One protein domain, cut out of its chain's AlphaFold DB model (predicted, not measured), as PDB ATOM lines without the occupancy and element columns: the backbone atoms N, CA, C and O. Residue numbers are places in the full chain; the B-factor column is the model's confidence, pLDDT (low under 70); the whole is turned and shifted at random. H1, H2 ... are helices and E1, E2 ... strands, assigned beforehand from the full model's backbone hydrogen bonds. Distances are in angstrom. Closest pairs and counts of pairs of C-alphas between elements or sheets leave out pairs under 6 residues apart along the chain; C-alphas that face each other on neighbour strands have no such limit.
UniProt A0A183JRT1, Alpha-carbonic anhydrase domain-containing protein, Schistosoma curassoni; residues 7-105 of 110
ATOM      1  N   LEU A   7     124.572 138.509 150.417       94.69
ATOM      2  CA  LEU A   7     125.503 137.774 149.573       94.69
ATOM      3  C   LEU A   7     126.786 138.595 149.417       94.69
ATOM      4  O   LEU A   7     126.731 139.775 149.064       94.69
ATOM      5  N   SER A   8     127.937 137.975 149.665       93.62
ATOM      6  CA  SER A   8     129.256 138.604 149.558       93.62
ATOM      7  C   SER A   8     130.339 137.576 149.204       93.62
ATOM      8  O   SER A   8     130.118 136.366 149.283       93.62
ATOM      9  N   GLY A   9     131.516 138.056 148.791       90.00
ATOM     10  CA  GLY A   9     132.644 137.209 148.389       90.00
ATOM     11  C   GLY A   9     132.539 136.671 146.956       90.00
ATOM     12  O   GLY A   9     131.786 137.181 146.126       90.00
ATOM     13  N   GLY A  10     133.338 135.647 146.636       86.00
ATOM     14  CA  GLY A  10     133.399 135.085 145.283       86.00
ATOM     15  C   GLY A  10     133.819 136.140 144.244       86.00
ATOM     16  O   GLY A  10     134.853 136.779 144.433       86.00
ATOM     17  N   PRO A  11     133.057 136.340 143.151       85.44
ATOM     18  CA  PRO A  11     133.363 137.340 142.131       85.44
ATOM     19  C   PRO A  11     132.816 138.739 142.474       85.44
ATOM     20  O   PRO A  11     132.927 139.650 141.655       85.44
ATOM     21  N   LEU A  12     132.167 138.910 143.631       90.00
ATOM     22  CA  LEU A  12     131.461 140.135 143.993       90.00
ATOM     23  C   LEU A  12     132.407 141.127 144.673       90.00
ATOM     24  O   LEU A  12     133.030 140.817 145.685       90.00
ATOM     25  N   ALA A  13     132.460 142.351 144.149       91.44
ATOM     26  CA  ALA A  13     133.222 143.454 144.742       91.44
ATOM     27  C   ALA A  13     132.448 144.211 145.842       91.44
ATOM     28  O   ALA A  13     132.971 145.141 146.449       91.44
ATOM     29  N   SER A  14     131.177 143.874 146.063       94.62
ATOM     30  CA  SER A  14     130.284 144.537 147.019       94.62
ATOM     31  C   SER A  14     129.354 143.520 147.668       94.62
ATOM     32  O   SER A  14     129.270 142.371 147.233       94.62
ATOM     33  N   GLU A  15     128.642 143.956 148.700       96.31
ATOM     34  CA  GLU A  15     127.561 143.183 149.300       96.31
ATOM     35  C   GLU A  15     126.270 143.350 148.502       96.31
ATOM     36  O   GLU A  15     125.969 144.425 147.974       96.31
ATOM     37  N   TYR A  16     125.487 142.280 148.428       95.94
ATOM     38  CA  TYR A  16     124.196 142.284 147.762       95.94
ATOM     39  C   TYR A  16     123.118 141.757 148.706       95.94
ATOM     40  O   TYR A  16     123.323 140.773 149.409       95.94
ATOM     41  N   LYS A  17     121.949 142.391 148.725       95.50
ATOM     42  CA  LYS A  17     120.820 142.013 149.582       95.50
ATOM     43  C   LYS A  17     119.781 141.229 148.790       95.50
ATOM     44  O   LYS A  17     119.376 141.682 147.720       95.50
ATOM     45  N   LEU A  18     119.318 140.096 149.326       95.19
ATOM     46  CA  LEU A  18     118.240 139.313 148.713       95.19
ATOM     47  C   LEU A  18     116.956 140.146 148.666       95.19
ATOM     48  O   LEU A  18     116.549 140.712 149.684       95.19
ATOM     49  N   ILE A  19     116.307 140.178 147.502       94.56
ATOM     50  CA  ILE A  19     115.019 140.865 147.325       94.56
ATOM     51  C   ILE A  19     113.882 139.928 146.922       94.56
ATOM     52  O   ILE A  19     112.740 140.176 147.295       94.56
ATOM     53  N   GLN A  20     114.176 138.867 146.174       94.06
ATOM     54  CA  GLN A  20     113.192 137.890 145.722       94.06
ATOM     55  C   GLN A  20     113.878 136.591 145.307       94.06
ATOM     56  O   GLN A  20     115.094 136.554 145.098       94.06
ATOM     57  N   PHE A  21     113.078 135.541 145.179       95.88
ATOM     58  CA  PHE A  21     113.458 134.356 144.435       95.88
ATOM     59  C   PHE A  21     112.304 133.914 143.532       95.88
ATOM     60  O   PHE A  21     111.141 134.215 143.812       95.88
ATOM     61  N   HIS A  22     112.620 133.189 142.467       96.56
ATOM     62  CA  HIS A  22     111.642 132.577 141.569       96.56
ATOM     63  C   HIS A  22     112.229 131.327 140.915       96.56
ATOM     64  O   HIS A  22     113.436 131.101 140.965       96.56
ATOM     65  N   LEU A  23     111.363 130.489 140.348       94.75
ATOM     66  CA  LEU A  23     111.763 129.256 139.684       94.75
ATOM     67  C   LEU A  23     111.364 129.293 138.214       94.75
ATOM     68  O   LEU A  23     110.285 129.779 137.872       94.75
ATOM     69  N   HIS A  24     112.203 128.681 137.392       95.62
ATOM     70  CA  HIS A  24     111.886 128.244 136.041       95.62
ATOM     71  C   HIS A  24     111.795 126.719 136.059       95.62
ATOM     72  O   HIS A  24     112.620 126.059 136.691       95.62
ATOM     73  N   TRP A  25     110.767 126.150 135.435       95.19
ATOM     74  CA  TRP A  25     110.580 124.703 135.352       95.19
ATOM     75  C   TRP A  25     109.912 124.319 134.035       95.19
ATOM     76  O   TRP A  25     109.181 125.113 133.438       95.19
ATOM     77  N   GLY A  26     110.162 123.093 133.583       91.12
ATOM     78  CA  GLY A  26     109.556 122.540 132.376       91.12
ATOM     79  C   GLY A  26     108.363 121.648 132.690       91.12
ATOM     80  O   GLY A  26     108.058 121.348 133.844       91.12
ATOM     81  N   SER A  27     107.669 121.198 131.646       91.50
ATOM     82  CA  SER A  27     106.554 120.256 131.812       91.50
ATOM     83  C   SER A  27     107.000 118.801 132.002       91.50
ATOM     84  O   SER A  27     106.156 117.927 132.200       91.50
ATOM     85  N   GLY A  28     108.306 118.526 131.928       85.38
ATOM     86  CA  GLY A  28     108.887 117.197 132.088       85.38
ATOM     87  C   GLY A  28     110.203 117.233 132.858       85.38
ATOM     88  O   GLY A  28     110.785 118.284 133.092       85.38
ATOM     89  N   ASN A  29     110.696 116.055 133.231       85.62
ATOM     90  CA  ASN A  29     111.858 115.926 134.121       85.62
ATOM     91  C   ASN A  29     113.216 116.050 133.403       85.62
ATOM     92  O   ASN A  29     114.254 115.808 134.003       85.62
ATOM     93  N   ASN A  30     113.229 116.355 132.109       86.19
ATOM     94  CA  ASN A  30     114.442 116.431 131.288       86.19
ATOM     95  C   ASN A  30     114.661 117.814 130.658       86.19
ATOM     96  O   ASN A  30     115.546 117.961 129.816       86.19
ATOM     97  N   TRP A  31     113.845 118.805 131.018       90.75
ATOM     98  CA  TRP A  31     113.995 120.183 130.567       90.75
ATOM     99  C   TRP A  31     113.280 121.138 131.522       90.75
ATOM    100  O   TRP A  31     112.284 120.756 132.132       90.75
ATOM    101  N   GLY A  32     113.751 122.380 131.617       92.50
ATOM    102  CA  GLY A  32     113.084 123.413 132.413       92.50
ATOM    103  C   GLY A  32     113.992 124.469 133.020       92.50
ATOM    104  O   GLY A  32     113.541 125.585 133.263       92.50
ATOM    105  N   SER A  33     115.265 124.143 133.226       93.00
ATOM    106  CA  SER A  33     116.295 125.129 133.535       93.00
ATOM    107  C   SER A  33     116.522 126.053 132.337       93.00
ATOM    108  O   SER A  33     116.522 125.596 131.189       93.00
ATOM    109  N   GLU A  34     116.722 127.344 132.592       92.12
ATOM    110  CA  GLU A  34     117.054 128.309 131.538       92.12
ATOM    111  C   GLU A  34     118.493 128.112 131.066       92.12
ATOM    112  O   GLU A  34     118.801 128.188 129.873       92.12
ATOM    113  N   HIS A  35     119.381 127.815 132.009       89.88
ATOM    114  CA  HIS A  35     120.766 127.505 131.740       89.88
ATOM    115  C   HIS A  35     120.982 125.998 131.578       89.88
ATOM    116  O   HIS A  35     120.194 125.167 132.029       89.88
ATOM    117  N   MET A  36     122.067 125.636 130.894       88.12
ATOM    118  CA  MET A  36     122.418 124.248 130.599       88.12
ATOM    119  C   MET A  36     123.846 123.954 131.043       88.12
ATOM    120  O   MET A  36     124.759 124.747 130.804       88.12
ATOM    121  N   ILE A  37     124.059 122.771 131.612       81.06
ATOM    122  CA  ILE A  37     125.385 122.273 131.984       81.06
ATOM    123  C   ILE A  37     125.842 121.328 130.881       81.06
ATOM    124  O   ILE A  37     125.221 120.295 130.647       81.06
ATOM    125  N   ASN A  38     126.913 121.684 130.168       84.31
ATOM    126  CA  ASN A  38     127.424 120.905 129.031       84.31
ATOM    127  C   ASN A  38     126.345 120.573 127.975       84.31
ATOM    128  O   ASN A  38     126.366 119.503 127.374       84.31
ATOM    129  N   GLY A  39     125.394 121.489 127.762       87.38
ATOM    130  CA  GLY A  39     124.283 121.312 126.819       87.38
ATOM    131  C   GLY A  39     123.090 120.511 127.357       87.38
ATOM    132  O   GLY A  39     122.165 120.244 126.596       87.38
ATOM    133  N   ILE A  40     123.087 120.143 128.641       86.62
ATOM    134  CA  ILE A  40     122.001 119.400 129.291       86.62
ATOM    135  C   ILE A  40     121.196 120.349 130.190       86.62
ATOM    136  O   ILE A  40     121.771 121.077 131.002       86.62
ATOM    137  N   SER A  41     119.869 120.345 130.036       89.75
ATOM    138  CA  SER A  41     118.926 121.088 130.883       89.75
ATOM    139  C   SER A  41     118.470 120.230 132.068       89.75
ATOM    140  O   SER A  41     118.286 119.021 131.933       89.75
ATOM    141  N   CYS A  42     118.279 120.865 133.224       89.31
ATOM    142  CA  CYS A  42     117.669 120.265 134.410       89.31
ATOM    143  C   CYS A  42     116.143 120.486 134.401       89.31
ATOM    144  O   CYS A  42     115.672 121.409 133.735       89.31
ATOM    145  N   PRO A  43     115.353 119.698 135.155       92.25
ATOM    146  CA  PRO A  43     113.905 119.905 135.282       92.25
ATOM    147  C   PRO A  43     113.493 121.314 135.733       92.25
ATOM    148  O   PRO A  43     112.441 121.814 135.332       92.25
ATOM    149  N   ALA A  44     114.287 121.938 136.605       92.44
ATOM    150  CA  ALA A  44     114.021 123.279 137.102       92.44
ATOM    151  C   ALA A  44     115.302 124.012 137.524       92.44
ATOM    152  O   ALA A  44     116.355 123.409 137.748       92.44
ATOM    153  N   GLU A  45     115.186 125.329 137.653       93.94
ATOM    154  CA  GLU A  45     116.242 126.244 138.074       93.94
ATOM    155  C   GLU A  45     115.657 127.310 139.005       93.94
ATOM    156  O   GLU A  45     114.673 127.972 138.676       93.94
ATOM    157  N   LEU A  46     116.244 127.458 140.190       93.94
ATOM    158  CA  LEU A  46     115.892 128.491 141.161       93.94
ATOM    159  C   LEU A  46     116.827 129.686 140.990       93.94
ATOM    160  O   LEU A  46     118.044 129.526 141.045       93.94
ATOM    161  N   HIS A  47     116.262 130.884 140.869       95.81
ATOM    162  CA  HIS A  47     116.986 132.151 140.902       95.81
ATOM    163  C   HIS A  47     116.721 132.872 142.215       95.81
ATOM    164  O   HIS A  47     115.593 133.272 142.493       95.81
ATOM    165  N   CYS A  48     117.770 133.110 142.995       95.69
ATOM    166  CA  CYS A  48     117.755 134.047 144.114       95.69
ATOM    167  C   CYS A  48     118.354 135.375 143.642       95.69
ATOM    168  O   CYS A  48     119.543 135.438 143.316       95.69
ATOM    169  N   VAL A  49     117.545 136.433 143.596       94.62
ATOM    170  CA  VAL A  49     117.943 137.736 143.048       94.62
ATOM    171  C   VAL A  49     118.350 138.679 144.169       94.62
ATOM    172  O   VAL A  49     117.571 138.965 145.087       94.62
ATOM    173  N   PHE A  50     119.566 139.202 144.064       95.56
ATOM    174  CA  PHE A  50     120.133 140.141 145.015       95.56
ATOM    175  C   PHE A  50     120.428 141.490 144.351       95.56
ATOM    176  O   PHE A  50     120.937 141.546 143.228       95.56
ATOM    177  N   ILE A  51     120.158 142.580 145.074       95.94
ATOM    178  CA  ILE A  51     120.513 143.950 144.668       95.94
ATOM    179  C   ILE A  51     121.811 144.379 145.332       95.94
ATOM    180  O   ILE A  51     122.019 144.087 146.508       95.94
ATOM    181  N   ASN A  52     122.671 145.096 144.614       96.50
ATOM    182  CA  ASN A  52     123.883 145.661 145.202       96.50
ATOM    183  C   ASN A  52     123.504 146.707 146.259       96.50
ATOM    184  O   ASN A  52     122.752 147.637 145.959       96.50
ATOM    185  N   THR A  53     124.039 146.588 147.475       96.19
ATOM    186  CA  THR A  53     123.690 147.475 148.599       96.19
ATOM    187  C   THR A  53     124.132 148.922 148.394       96.19
ATOM    188  O   THR A  53     123.636 149.810 149.087       96.19
ATOM    189  N   LYS A  54     124.998 149.199 147.408       96.31
ATOM    190  CA  LYS A  54     125.355 150.570 147.011       96.31
ATOM    191  C   LYS A  54     124.207 151.340 146.346       96.31
ATOM    192  O   LYS A  54     124.286 152.560 146.227       96.31
ATOM    193  N   TYR A  55     123.161 150.647 145.892       95.88
ATOM    194  CA  TYR A  55     121.983 151.257 145.284       95.88
ATOM    195  C   TYR A  55     120.787 151.171 146.228       95.88
ATOM    196  O   TYR A  55     120.457 150.108 146.741       95.88
ATOM    197  N   ALA A  56     120.111 152.304 146.428       89.69
ATOM    198  CA  ALA A  56     118.991 152.397 147.361       89.69
ATOM    199  C   ALA A  56     117.746 151.623 146.896       89.69
ATOM    200  O   ALA A  56     116.965 151.162 147.726       89.69
ATOM    201  N   THR A  57     117.549 151.496 145.579       90.12
ATOM    202  CA  THR A  57     116.354 150.871 145.001       90.12
ATOM    203  C   THR A  57     116.696 149.924 143.859       90.12
ATOM    204  O   THR A  57     117.726 150.071 143.193       90.12
ATOM    205  N   MET A  58     115.795 148.970 143.608       89.38
ATOM    206  CA  MET A  58     115.891 148.043 142.481       89.38
ATOM    207  C   MET A  58     115.915 148.804 141.153       89.38
ATOM    208  O   MET A  58     116.764 148.529 140.311       89.38
ATOM    209  N   GLU A  59     115.047 149.806 140.995       93.44
ATOM    210  CA  GLU A  59     114.927 150.637 139.789       93.44
ATOM    211  C   GLU A  59     116.241 151.348 139.465       93.44
ATOM    212  O   GLU A  59     116.612 151.473 138.302       93.44
ATOM    213  N   THR A  60     116.977 151.773 140.493       95.12
ATOM    214  CA  THR A  60     118.303 152.363 140.307       95.12
ATOM    215  C   THR A  60     119.314 151.280 139.945       95.12
ATOM    216  O   THR A  60     120.024 151.405 138.947       95.12
ATOM    217  N   ALA A  61     119.358 150.196 140.722       94.88
ATOM    218  CA  ALA A  61     120.321 149.113 140.555       94.88
ATOM    219  C   ALA A  61     120.282 148.507 139.143       94.88
ATOM    220  O   ALA A  61     121.327 148.322 138.519       94.88
ATOM    221  N   ILE A  62     119.088 148.282 138.586       93.62
ATOM    222  CA  ILE A  62     118.917 147.696 137.249       93.62
ATOM    223  C   ILE A  62     119.474 148.563 136.122       93.62
ATOM    224  O   ILE A  62     119.574 148.071 135.003       93.62
ATOM    225  N   THR A  63     119.845 149.821 136.357       95.62
ATOM    226  CA  THR A  63     120.472 150.660 135.322       95.62
ATOM    227  C   THR A  63     121.984 150.452 135.244       95.62
ATOM    228  O   THR A  63     122.584 150.668 134.193       95.62
ATOM    229  N   TYR A  64     122.600 149.914 136.298       95.00
ATOM    230  CA  TYR A  64     124.040 149.682 136.366       95.00
ATOM    231  C   TYR A  64     124.402 148.240 136.040       95.00
ATOM    232  O   TYR A  64     123.597 147.321 136.199       95.00
ATOM    233  N   SER A  65     125.612 148.026 135.534       93.38
ATOM    234  CA  SER A  65     126.081 146.701 135.129       93.38
ATOM    235  C   SER A  65     126.340 145.785 136.330       93.38
ATOM    236  O   SER A  65     126.159 144.583 136.229       93.38
ATOM    237  N   ASP A  66     126.671 146.325 137.495       94.56
ATOM    238  CA  ASP A  66     126.917 145.569 138.726       94.56
ATOM    239  C   ASP A  66     125.783 145.707 139.753       94.56
ATOM    240  O   ASP A  66     125.967 145.410 140.933       94.56
ATOM    241  N   GLY A  67     124.604 146.161 139.327       95.69
ATOM    242  CA  GLY A  67     123.482 146.382 140.235       95.69
ATOM    243  C   GLY A  67     122.781 145.118 140.713       95.69
ATOM    244  O   GLY A  67     122.177 145.152 141.780       95.69
ATOM    245  N   LEU A  68     122.902 144.009 139.980       94.94
ATOM    246  CA  LEU A  68     122.287 142.732 140.334       94.94
ATOM    247  C   LEU A  68     123.302 141.600 140.360       94.94
ATOM    248  O   LEU A  68     124.201 141.533 139.516       94.94
ATOM    249  N   SER A  69     123.069 140.687 141.296       94.38
ATOM    250  CA  SER A  69     123.690 139.372 141.351       94.38
ATOM    251  C   SER A  69     122.592 138.327 141.503       94.38
ATOM    252  O   SER A  69     121.732 138.458 142.376       94.38
ATOM    253  N   VAL A  70     122.613 137.295 140.667       94.00
ATOM    254  CA  VAL A  70     121.679 136.167 140.748       94.00
ATOM    255  C   VAL A  70     122.452 134.929 141.162       94.00
ATOM    256  O   VAL A  70     123.461 134.592 140.542       94.00
ATOM    257  N   VAL A  71     121.985 134.265 142.218       93.31
ATOM    258  CA  VAL A  71     122.447 132.920 142.570       93.31
ATOM    259  C   VAL A  71     121.475 131.924 141.959       93.31
ATOM    260  O   VAL A  71     120.302 131.913 142.330       93.31
ATOM    261  N   GLY A  72     121.967 131.132 141.014       91.56
ATOM    262  CA  GLY A  72     121.206 130.080 140.356       91.56
ATOM    263  C   GLY A  72     121.486 128.718 140.978       91.56
ATOM    264  O   GLY A  72     122.635 128.417 141.314       91.56
ATOM    265  N   LEU A  73     120.438 127.915 141.149       90.50
ATOM    266  CA  LEU A  73     120.513 126.547 141.654       90.50
ATOM    267  C   LEU A  73     119.772 125.624 140.687       90.50
ATOM    268  O   LEU A  73     118.579 125.810 140.448       90.50
ATOM    269  N   TYR A  74     120.465 124.616 140.165       86.81
ATOM    270  CA  TYR A  74     119.838 123.566 139.364       86.81
ATOM    271  C   TYR A  74     119.103 122.569 140.268       86.81
ATOM    272  O   TYR A  74     119.609 122.199 141.331       86.81
ATOM    273  N   LEU A  75     117.908 122.147 139.851       85.94
ATOM    274  CA  LEU A  75     117.056 121.219 140.591       85.94
ATOM    275  C   LEU A  75     116.814 119.959 139.758       85.94
ATOM    276  O   LEU A  75     116.267 120.026 138.656       85.94
ATOM    277  N   GLU A  76     117.180 118.809 140.319       81.06
ATOM    278  CA  GLU A  76     116.965 117.493 139.718       81.06
ATOM    279  C   GLU A  76     115.866 116.704 140.438       81.06
ATOM    280  O   GLU A  76     115.681 116.805 141.653       81.06
ATOM    281  N   THR A  77     115.134 115.879 139.687       75.31
ATOM    282  CA  THR A  77     114.160 114.946 140.261       75.31
ATOM    283  C   THR A  77     114.877 113.681 140.719       75.31
ATOM    284  O   THR A  77     115.405 112.947 139.886       75.31
ATOM    285  N   SER A  78     114.853 113.374 142.017       69.19
ATOM    286  CA  SER A  78     115.318 112.072 142.513       69.19
ATOM    287  C   SER A  78     114.143 111.101 142.688       69.19
ATOM    288  O   SER A  78     113.066 111.490 143.139       69.19
ATOM    289  N   LEU A  79     114.347 109.828 142.330       60.47
ATOM    290  CA  LEU A  79     113.359 108.750 142.508       60.47
ATOM    291  C   LEU A  79     113.524 107.978 143.832       60.47
ATOM    292  O   LEU A  79     112.777 107.034 144.076       60.47
ATOM    293  N   TYR A  80     114.469 108.357 144.697       53.50
ATOM    294  CA  TYR A  80     114.747 107.637 145.940       53.50
ATOM    295  C   TYR A  80     114.832 108.584 147.136       53.50
ATOM    296  O   TYR A  80     115.809 109.303 147.325       53.50
ATOM    297  N   PHE A  81     113.818 108.504 147.999       54.75
ATOM    298  CA  PHE A  81     113.857 109.010 149.369       54.75
ATOM    299  C   PHE A  81     114.730 108.069 150.221       54.75
ATOM    300  O   PHE A  81     114.236 107.341 151.077       54.75
ATOM    301  N   SER A  82     116.035 108.021 149.952       47.03
ATOM    302  CA  SER A  82     117.014 107.484 150.899       47.03
ATOM    303  C   SER A  82     117.741 108.662 151.527       47.03
ATOM    304  O   SER A  82     118.450 109.400 150.845       47.03
ATOM    305  N   LEU A  83     117.510 108.850 152.826       46.75
ATOM    306  CA  LEU A  83     118.207 109.795 153.691       46.75
ATOM    307  C   LEU A  83     119.708 109.795 153.354       46.75
ATOM    308  O   LEU A  83     120.363 108.769 153.500       46.75
ATOM    309  N   ILE A  84     120.222 110.955 152.934       52.00
ATOM    310  CA  ILE A  84     121.600 111.197 152.467       52.00
ATOM    311  C   ILE A  84     121.836 110.768 151.010       52.00
ATOM    312  O   ILE A  84     122.657 109.910 150.723       52.00
ATOM    313  N   ASN A  85     121.179 111.444 150.069       40.53
ATOM    314  CA  ASN A  85     121.819 111.807 148.807       40.53
ATOM    315  C   ASN A  85     121.562 113.294 148.608       40.53
ATOM    316  O   ASN A  85     120.438 113.730 148.366       40.53
ATOM    317  N   TRP A  86     122.609 114.067 148.864       44.47
ATOM    318  CA  TRP A  86     122.665 115.498 148.641       44.47
ATOM    319  C   TRP A  86     122.166 115.783 147.228       44.47
ATOM    320  O   TRP A  86     122.618 115.140 146.283       44.47
ATOM    321  N   VAL A  87     121.228 116.721 147.085       46.16
ATOM    322  CA  VAL A  87     120.935 117.311 145.778       46.16
ATOM    323  C   VAL A  87     122.293 117.700 145.192       46.16
ATOM    324  O   VAL A  87     123.061 118.387 145.876       46.16
ATOM    325  N   GLU A  88     122.631 117.240 143.983       53.75
ATOM    326  CA  GLU A  88     123.776 117.770 143.235       53.75
ATOM    327  C   GLU A  88     123.433 119.199 142.796       53.75
ATOM    328  O   GLU A  88     123.298 119.524 141.621       53.75
ATOM    329  N   THR A  89     123.217 120.075 143.776       58.28
ATOM    330  CA  THR A  89     122.884 121.463 143.556       58.28
ATOM    331  C   THR A  89     124.144 122.126 143.052       58.28
ATOM    332  O   THR A  89     125.041 122.496 143.815       58.28
ATOM    333  N   LEU A  90     124.223 122.264 141.739       64.56
ATOM    334  CA  LEU A  90     125.184 123.153 141.128       64.56
ATOM    335  C   LEU A  90     124.713 124.575 141.417       64.56
ATOM    336  O   LEU A  90     123.613 124.973 141.034       64.56
ATOM    337  N   VAL A  91     125.536 125.312 142.158       76.94
ATOM    338  CA  VAL A  91     125.275 126.705 142.511       76.94
ATOM    339  C   VAL A  91     126.170 127.565 141.646       76.94
ATOM    340  O   VAL A  91     127.369 127.314 141.544       76.94
ATOM    341  N   TYR A  92     125.625 128.600 141.030       77.88
ATOM    342  CA  TYR A  92     126.442 129.580 140.328       77.88
ATOM    343  C   TYR A  92     125.995 130.991 140.666       77.88
ATOM    344  O   TYR A  92     124.878 131.221 141.124       77.88
ATOM    345  N   THR A  93     126.891 131.946 140.453       76.81
ATOM    346  CA  THR A  93     126.574 133.368 140.573       76.81
ATOM    347  C   THR A  93     126.752 134.036 139.221       76.81
ATOM    348  O   THR A  93     127.761 133.817 138.546       76.81
ATOM    349  N   GLN A  94     125.771 134.846 138.831       81.44
ATOM    350  CA  GLN A  94     125.796 135.639 137.609       81.44
ATOM    351  C   GLN A  94     125.607 137.117 137.953       81.44
ATOM    352  O   GLN A  94     124.634 137.503 138.603       81.44
ATOM    353  N   LEU A  95     126.556 137.943 137.515       82.00
ATOM    354  CA  LEU A  95     126.455 139.396 137.585       82.00
ATOM    355  C   LEU A  95     125.786 139.913 136.319       82.00
ATOM    356  O   LEU A  95     126.076 139.430 135.228       82.00
ATOM    357  N   LYS A  96     124.978 140.969 136.426       82.88
ATOM    358  CA  LYS A  96     124.375 141.588 135.235       82.88
ATOM    359  C   LYS A  96     125.422 142.020 134.188       82.88
ATOM    360  O   LYS A  96     125.152 141.976 132.991       82.88
ATOM    361  N   SER A  97     126.617 142.419 134.617       76.25
ATOM    362  CA  SER A  97     127.717 142.850 133.746       76.25
ATOM    363  C   SER A  97     128.344 141.708 132.951       76.25
ATOM    364  O   SER A  97     129.066 141.974 131.990       76.25
ATOM    365  N   ASN A  98     128.109 140.454 133.348       69.31
ATOM    366  CA  ASN A  98     128.802 139.298 132.806       69.31
ATOM    367  C   ASN A  98     127.860 138.099 132.667       69.31
ATOM    368  O   ASN A  98     127.434 137.498 133.651       69.31
ATOM    369  N   SER A  99     127.609 137.686 131.426       61.62
ATOM    370  CA  SER A  99     126.834 136.479 131.137       61.62
ATOM    371  C   SER A  99     127.561 135.184 131.517       61.62
ATOM    372  O   SER A  99     126.925 134.131 131.551       61.62
ATOM    373  N   LYS A 100     128.866 135.227 131.831       62.56
ATOM    374  CA  LYS A 100     129.614 134.044 132.275       62.56
ATOM    375  C   LYS A 100     129.158 133.610 133.664       62.56
ATOM    376  O   LYS A 100     129.349 134.320 134.647       62.56
ATOM    377  N   GLN A 101     128.628 132.396 133.732       66.94
ATOM    378  CA  GLN A 101     128.351 131.706 134.985       66.94
ATOM    379  C   GLN A 101     129.658 131.232 135.612       66.94
ATOM    380  O   GLN A 101     130.472 130.576 134.956       66.94
ATOM    381  N   ILE A 102     129.842 131.521 136.897       68.06
ATOM    382  CA  ILE A 102     130.890 130.885 137.692       68.06
ATOM    383  C   ILE A 102     130.225 129.760 138.468       68.06
ATOM    384  O   ILE A 102     129.518 130.007 139.443       68.06
ATOM    385  N   ILE A 103     130.413 128.532 137.985       65.75
ATOM    386  CA  ILE A 103     129.844 127.331 138.593       65.75
ATOM    387  C   ILE A 103     130.689 126.957 139.807       65.75
ATOM    388  O   ILE A 103     131.852 126.567 139.685       65.75
ATOM    389  N   TYR A 104     130.076 127.039 140.978       64.81
ATOM    390  CA  TYR A 104     130.596 126.473 142.206       64.81
ATOM    391  C   TYR A 104     130.062 125.051 142.328       64.81
ATOM    392  O   TYR A 104     128.866 124.824 142.502       64.81
ATOM    393  N   LYS A 105     130.966 124.075 142.251       56.53
ATOM    394  CA  LYS A 105     130.677 122.734 142.756       56.53
ATOM    395  C   LYS A 105     130.913 122.773 144.261       56.53
ATOM    396  O   LYS A 105     132.074 122.916 144.656       56.53
TER     397      LYS A 105
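This is residues 7 to 105 of the 110 residues of the protein "Alpha-carbonic anhydrase domain-containing protein" of Schistosoma curassoni (UniProt A0A183JRT1). One twisted antiparallel sheet of five strands makes the body, with the tiny helix H1 grazing it at one end and a long loop between E3 and E4 whose residues 79 to 86 stick out beyond the other end. The strands stand side by side in the order E1, E2, E3, E4, E5. The printed part has 99 residues, with E1, E2, H1, E3, E4 and E5 along the chain; its class is mostly strand, though only 43 residues are in named elements, under half. It is only just compact, close to loose, with a radius of gyration of the C-alphas of 15.0 A, and elongated, spanning 45 by 27 by 23 A.

E2, residues 44 to 52, and E3, residues 68 to 75, are antiparallel inner neighbours at 162 degrees; N 48 and O 71 are within hydrogen-bond range at 2.9 A. On the other side of E2, edge strand E1, residues 16 to 25, forms a hairpin with it, N 17 and O 51 being 2.8 A apart; E1 bends by 67 degrees at residue 19. E3, E4, residues 91 to 95, and edge strand E5, residues 98 to 104, form a meander, each strand the antiparallel neighbour of the one before: N 70 and O 94 are 2.9 A apart, N 104 and O 91 2.8 A. E1 and E5 are apart. H1, residues 58 to 61, only grazes the sheet; its closest C-alphas to E2 are those of Met 58 and Ile 51, 6.5 A. H1 is too short for any O i to N i+4 pair, and its one O i to N i+3 pair is within range.

E1 begins at C-alpha 16 (124.196, 142.284, 147.762) and measures 25.5 A, E2 25.8 A, H1 4.9 A, E3 22.1 A and E4 13.7 A. E5, 16.0 A, ends at C-alpha 104 (130.596, 126.473, 142.206).

The C-alphas farthest apart, those of Thr 60 and Ser 82, are 46.1 A apart. The printed part has no cut. The links E1 to E2 and E3 to E4 are long. The model's pLDDT is under 70 in residues 78 to 90 and 98 to 105.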